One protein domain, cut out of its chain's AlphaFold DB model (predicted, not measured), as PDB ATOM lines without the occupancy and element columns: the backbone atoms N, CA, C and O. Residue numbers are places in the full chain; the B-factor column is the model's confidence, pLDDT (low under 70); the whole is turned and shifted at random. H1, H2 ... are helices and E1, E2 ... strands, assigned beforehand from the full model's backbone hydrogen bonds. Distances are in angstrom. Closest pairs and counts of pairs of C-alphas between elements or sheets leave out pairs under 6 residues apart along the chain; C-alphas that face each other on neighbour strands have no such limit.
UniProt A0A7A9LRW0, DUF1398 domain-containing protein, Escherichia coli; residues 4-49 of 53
ATOM      1  N   VAL A   4     107.408 115.477 199.966       70.25
ATOM      2  CA  VAL A   4     108.621 115.914 199.262       70.25
ATOM      3  C   VAL A   4     109.424 114.729 198.710       70.25
ATOM      4  O   VAL A   4     109.848 114.754 197.556       70.25
ATOM      5  N   VAL A   5     109.575 113.653 199.490       76.44
ATOM      6  CA  VAL A   5     110.350 112.464 199.089       76.44
ATOM      7  C   VAL A   5     109.633 111.669 197.994       76.44
ATOM      8  O   VAL A   5     110.281 111.115 197.102       76.44
ATOM      9  N   VAL A   6     108.298 111.618 198.035       77.94
ATOM     10  CA  VAL A   6     107.487 110.948 197.002       77.94
ATOM     11  C   VAL A   6     107.640 111.665 195.664       77.94
ATOM     12  O   VAL A   6     107.892 111.021 194.644       77.94
ATOM     13  N   PHE A   7     107.574 112.997 195.674       76.69
ATOM     14  CA  PHE A   7     107.761 113.783 194.462       76.69
ATOM     15  C   PHE A   7     109.176 113.681 193.912       76.69
ATOM     16  O   PHE A   7     109.340 113.460 192.716       76.69
ATOM     17  N   GLN A   8     110.200 113.766 194.760       78.50
ATOM     18  CA  GLN A   8     111.585 113.639 194.308       78.50
ATOM     19  C   GLN A   8     111.816 112.316 193.560       78.50
ATOM     20  O   GLN A   8     112.341 112.325 192.446       78.50
ATOM     21  N   LYS A   9     111.299 111.201 194.096       83.19
ATOM     22  CA  LYS A   9     111.337 109.898 193.414       83.19
ATOM     23  C   LYS A   9     110.584 109.896 192.087       83.19
ATOM     24  O   LYS A   9     111.070 109.317 191.123       83.19
ATOM     25  N   MET A  10     109.428 110.554 192.013       81.69
ATOM     26  CA  MET A  10     108.679 110.708 190.763       81.69
ATOM     27  C   MET A  10     109.464 111.435 189.678       81.69
ATOM     28  O   MET A  10     109.487 110.988 188.532       81.69
ATOM     29  N   PHE A  11     110.108 112.548 190.030       80.25
ATOM     30  CA  PHE A  11     110.913 113.323 189.090       80.25
ATOM     31  C   PHE A  11     112.159 112.551 188.642       80.25
ATOM     32  O   PHE A  11     112.488 112.561 187.455       80.25
ATOM     33  N   GLU A  12     112.825 111.828 189.545       84.69
ATOM     34  CA  GLU A  12     113.924 110.927 189.171       84.69
ATOM     35  C   GLU A  12     113.454 109.800 188.246       84.69
ATOM     36  O   GLU A  12     114.110 109.487 187.249       84.69
ATOM     37  N   GLN A  13     112.291 109.217 188.535       85.50
ATOM     38  CA  GLN A  13     111.715 108.147 187.734       85.50
ATOM     39  C   GLN A  13     111.329 108.641 186.335       85.50
ATOM     40  O   GLN A  13     111.696 108.006 185.347       85.50
ATOM     41  N   VAL A  14     110.686 109.811 186.215       84.31
ATOM     42  CA  VAL A  14     110.358 110.384 184.901       84.31
ATOM     43  C   VAL A  14     111.615 110.790 184.129       84.31
ATOM     44  O   VAL A  14     111.646 110.634 182.914       84.31
ATOM     45  N   ARG A  15     112.680 111.241 184.808       81.88
ATOM     46  CA  ARG A  15     113.981 111.514 184.173       81.88
ATOM     47  C   ARG A  15     114.601 110.257 183.565       81.88
ATOM     48  O   ARG A  15     115.231 110.345 182.515       81.88
ATOM     49  N   LYS A  16     114.432 109.102 184.211       85.75
ATOM     50  CA  LYS A  16     115.043 107.837 183.782       85.75
ATOM     51  C   LYS A  16     114.194 107.078 182.761       85.75
ATOM     52  O   LYS A  16     114.720 106.607 181.759       85.75
ATOM     53  N   GLU A  17     112.893 106.963 183.011       86.75
ATOM     54  CA  GLU A  17     111.957 106.207 182.170       86.75
ATOM     55  C   GLU A  17     111.305 107.059 181.073       86.75
ATOM     56  O   GLU A  17     110.704 106.505 180.158       86.75
ATOM     57  N   GLN A  18     111.400 108.394 181.150       80.44
ATOM     58  CA  GLN A  18     110.757 109.342 180.220       80.44
ATOM     59  C   GLN A  18     109.246 109.098 180.064       80.44
ATOM     60  O   GLN A  18     108.642 109.370 179.025       80.44
ATOM     61  N   ASN A  19     108.609 108.577 181.115       79.88
ATOM     62  CA  ASN A  19     107.224 108.132 181.069       79.88
ATOM     63  C   ASN A  19     106.261 109.265 181.466       79.88
ATOM     64  O   ASN A  19     105.697 109.301 182.562       79.88
ATOM     65  N   PHE A  20     106.098 110.229 180.557       79.06
ATOM     66  CA  PHE A  20     105.339 111.459 180.810       79.06
ATOM     67  C   PHE A  20     103.849 111.214 181.090       79.06
ATOM     68  O   PHE A  20     103.255 111.934 181.887       79.06
ATOM     69  N   SER A  21     103.239 110.189 180.483       82.69
ATOM     70  CA  SER A  21     101.805 109.895 180.653       82.69
ATOM     71  C   SER A  21     101.451 109.522 182.100       82.69
ATOM     72  O   SER A  21     100.460 110.001 182.661       82.69
ATOM     73  N   TRP A  22     102.300 108.706 182.733       83.50
ATOM     74  CA  TRP A  22     102.161 108.353 184.146       83.50
ATOM     75  C   TRP A  22     102.392 109.574 185.045       83.50
ATOM     76  O   TRP A  22     101.595 109.843 185.941       83.50
ATOM     77  N   PHE A  23     103.415 110.373 184.735       83.38
ATOM     78  CA  PHE A  23     103.747 111.578 185.494       83.38
ATOM     79  C   PHE A  23     102.617 112.621 185.492       83.38
ATOM     80  O   PHE A  23     102.244 113.123 186.549       83.38
ATOM     81  N   TYR A  24     102.000 112.898 184.338       78.69
ATOM     82  CA  TYR A  24     100.838 113.792 184.265       78.69
ATOM     83  C   TYR A  24      99.628 113.261 185.044       78.69
ATOM     84  O   TYR A  24      98.900 114.047 185.654       78.69
ATOM     85  N   SER A  25      99.413 111.942 185.039       83.56
ATOM     86  CA  SER A  25      98.323 111.322 185.802       83.56
ATOM     87  C   SER A  25      98.524 111.507 187.303       83.56
ATOM     88  O   SER A  25      97.583 111.877 188.005       83.56
ATOM     89  N   GLU A  26      99.757 111.349 187.780       81.38
ATOM     90  CA  GLU A  26     100.077 111.532 189.192       81.38
ATOM     91  C   GLU A  26     100.072 112.996 189.625       81.38
ATOM     92  O   GLU A  26      99.499 113.311 190.667       81.38
ATOM     93  N   LEU A  27     100.577 113.925 188.806       79.88
ATOM     94  CA  LEU A  27     100.434 115.361 189.087       79.88
ATOM     95  C   LEU A  27      98.961 115.755 189.305       79.88
ATOM     96  O   LEU A  27      98.639 116.540 190.203       79.88
ATOM     97  N   LYS A  28      98.059 115.177 188.500       80.38
ATOM     98  CA  LYS A  28      96.610 115.379 188.610       80.38
ATOM     99  C   LYS A  28      96.021 114.694 189.847       80.38
ATOM    100  O   LYS A  28      95.139 115.274 190.480       80.38
ATOM    101  N   HIS A  29      96.504 113.503 190.204       80.19
ATOM    102  CA  HIS A  29      96.086 112.778 191.408       80.19
ATOM    103  C   HIS A  29      96.419 113.562 192.686       80.19
ATOM    104  O   HIS A  29      95.559 113.729 193.550       80.19
ATOM    105  N   TYR A  30      97.615 114.153 192.749       74.75
ATOM    106  CA  TYR A  30      98.059 114.989 193.869       74.75
ATOM    107  C   TYR A  30      97.462 116.405 193.893       74.75
ATOM    108  O   TYR A  30      97.796 117.183 194.786       74.75
ATOM    109  N   ARG A  31      96.583 116.767 192.941       70.50
ATOM    110  CA  ARG A  31      95.964 118.106 192.838       70.50
ATOM    111  C   ARG A  31      96.988 119.249 192.904       70.50
ATOM    112  O   ARG A  31      96.749 120.292 193.522       70.50
ATOM    113  N   ILE A  32      98.135 119.071 192.260       71.31
ATOM    114  CA  ILE A  32      99.165 120.111 192.207       71.31
ATOM    115  C   ILE A  32      98.641 121.263 191.354       71.31
ATOM    116  O   ILE A  32      98.179 121.049 190.236       71.31
ATOM    117  N   ALA A  33      98.680 122.478 191.897       71.44
ATOM    118  CA  ALA A  33      98.326 123.681 191.154       71.44
ATOM    119  C   ALA A  33      99.467 124.057 190.218       71.44
ATOM    120  O   ALA A  33      99.290 124.117 189.005       71.44
ATOM    121  N   HIS A  34     100.655 124.260 190.788       74.69
ATOM    122  CA  HIS A  34     101.849 124.628 190.040       74.69
ATOM    123  C   HIS A  34     103.078 123.997 190.691       74.69
ATOM    124  O   HIS A  34     103.179 123.921 191.916       74.69
ATOM    125  N   TYR A  35     104.035 123.571 189.870       78.56
ATOM    126  CA  TYR A  35     105.362 123.186 190.336       78.56
ATOM    127  C   TYR A  35     106.409 124.095 189.688       78.56
ATOM    128  O   TYR A  35     106.351 124.384 188.495       78.56
ATOM    129  N   ILE A  36     107.355 124.574 190.490       81.38
ATOM    130  CA  ILE A  36     108.489 125.388 190.061       81.38
ATOM    131  C   ILE A  36     109.715 124.493 190.102       81.38
ATOM    132  O   ILE A  36     110.123 124.019 191.164       81.38
ATOM    133  N   TYR A  37     110.297 124.274 188.933       81.00
ATOM    134  CA  TYR A  37     111.491 123.467 188.778       81.00
ATOM    135  C   TYR A  37     112.717 124.368 188.593       81.00
ATOM    136  O   TYR A  37     112.884 125.009 187.555       81.00
ATOM    137  N   TYR A  38     113.576 124.433 189.610       80.12
ATOM    138  CA  TYR A  38     114.825 125.186 189.566       80.12
ATOM    139  C   TYR A  38     115.927 124.330 188.945       80.12
ATOM    140  O   TYR A  38     116.639 123.612 189.643       80.12
ATOM    141  N   LEU A  39     116.114 124.464 187.630       78.12
ATOM    142  CA  LEU A  39     117.182 123.788 186.877       78.12
ATOM    143  C   LEU A  39     118.585 124.032 187.456       78.12
ATOM    144  O   LEU A  39     119.424 123.142 187.422       78.12
ATOM    145  N   ALA A  40     118.839 125.230 187.991       78.12
ATOM    146  CA  ALA A  40     120.160 125.624 188.480       78.12
ATOM    147  C   ALA A  40     120.578 124.925 189.784       78.12
ATOM    148  O   ALA A  40     121.768 124.791 190.050       78.12
ATOM    149  N   THR A  41     119.615 124.506 190.605       77.19
ATOM    150  CA  THR A  41     119.876 123.926 191.932       77.19
ATOM    151  C   THR A  41     119.242 122.548 192.103       77.19
ATOM    152  O   THR A  41     119.242 122.026 193.211       77.19
ATOM    153  N   ASP A  42     118.639 122.005 191.041       73.94
ATOM    154  CA  ASP A  42     117.807 120.792 191.046       73.94
ATOM    155  C   ASP A  42     116.686 120.819 192.112       73.94
ATOM    156  O   ASP A  42     116.176 119.785 192.533       73.94
ATOM    157  N   ASN A  43     116.274 122.018 192.549       78.50
ATOM    158  CA  ASN A  43     115.247 122.172 193.577       78.50
ATOM    159  C   ASN A  43     113.859 122.185 192.945       78.50
ATOM    160  O   ASN A  43     113.621 122.854 191.939       78.50
ATOM    161  N   ILE A  44     112.916 121.503 193.585       77.38
ATOM    162  CA  ILE A  44     111.539 121.397 193.108       77.38
ATOM    163  C   ILE A  44     110.627 121.971 194.178       77.38
ATOM    164  O   ILE A  44     110.582 121.477 195.303       77.38
ATOM    165  N   ARG A  45     109.900 123.032 193.830       78.56
ATOM    166  CA  ARG A  45     108.888 123.627 194.700       78.56
ATOM    167  C   ARG A  45     107.520 123.239 194.176       78.56
ATOM    168  O   ARG A  45     107.216 123.511 193.022       78.56
ATOM    169  N   ILE A  46     106.710 122.597 195.000       76.44
ATOM    170  CA  ILE A  46     105.401 122.082 194.596       76.44
ATOM    171  C   ILE A  46     104.357 122.826 195.409       76.44
ATOM    172  O   ILE A  46     104.462 122.883 196.629       76.44
ATOM    173  N   ILE A  47     103.393 123.426 194.719       72.31
ATOM    174  CA  ILE A  47     102.293 124.175 195.319       72.31
ATOM    175  C   ILE A  47     101.018 123.397 195.003       72.31
ATOM    176  O   ILE A  47     100.623 123.263 193.839       72.31
ATOM    177  N   THR A  48     100.403 122.826 196.032       71.38
ATOM    178  CA  THR A  48      99.123 122.115 195.940       71.38
ATOM    179  C   THR A  48      97.963 123.104 196.043       71.38
ATOM    180  O   THR A  48      98.110 124.195 196.584       71.38
ATOM    181  N   HIS A  49      96.793 122.738 195.514       64.44
ATOM    182  CA  HIS A  49      95.590 123.583 195.609       64.44
ATOM    183  C   HIS A  49      95.101 123.817 197.050       64.44
ATOM    184  O   HIS A  49      94.278 124.700 197.260       64.44
TER     185      HIS A  49
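This is residues 4 to 49 of the 53 residues of the protein "DUF1398 domain-containing protein" of Escherichia coli (UniProt A0A7A9LRW0). A narrow ribbon of two strands, E1 and E2, makes one wall, and two helices, H1 and H2, run opposite ways on the other side of the domain, with the first part of H1, residues 4 to 11, nearest to E2. The parts are loosely joined, with few close contacts, and the turn between the helices sticks out with residues 15 to 21, of which 15 to 17 belong to H1. There are 46 printed residues with two named helices and two named strands, in the order H1, H2, E1, E2, and the sheet, of order E1 - E2, is antiparallel. The class is mixed, helices and strands; the whole is compact, with a radius of gyration of the C-alphas of 10.4 A, and it spans 27 by 26 by 15 A.

Strand E1 is residues 32 to 38, 16.7 A from first to last C-alpha. Strand E2 is residues 43 to 48, 16.3 A long by the same measure, and its C-alpha 48 is at (99.123, 122.115, 195.940). Helix H1, the longest helix, is residues 4 to 17 and 19.9 A long, beginning with C-alpha 4 at (108.621, 115.914, 199.262). Helix H2 is residues 20 to 29 and 14.1 A long, beginning with C-alpha 20 at (105.339, 111.459, 180.810).

E1 and E2 form a hairpin, antiparallel with 167 degrees between their directions. The C-alphas of Tyr 35 and Ile 46 face each other at 4.4 A. Across the pair, N 36 and O 45 are within hydrogen-bond range at 2.7 A, and so are N 47 and O 34 at 2.9 A. From the sheet outward, the closest C-alphas of H1 and E2 are those of Gln 8 and Ile 44, 7.9 A apart, the one pair within 8 A. H1 is apart from E1, and H2 is apart from E2. H1 and H2 form a helical hairpin, at a shallow tilt of 20 degrees, opposite ways. They only just touch, with 3 pairs of C-alphas within 8 A, and H1 does so with residues 10 to 14 alone; the closest C-alphas are those of Val 14 and Phe 20, 6.6 A apart. In H1 and H2 every O i to N i+4 pair is within hydrogen-bond range.

The two C-alphas farthest apart are those of Lys 16 and His 49, at 27.7 A. The printed part has no cut. The links H1 to H2, H2 to E1 and E1 to E2 are tight, of 2, 2 and 4 residues, and there is no long link. The mean pLDDT of the printed part is 78.6, and residue 49 is the one printed residue under 70.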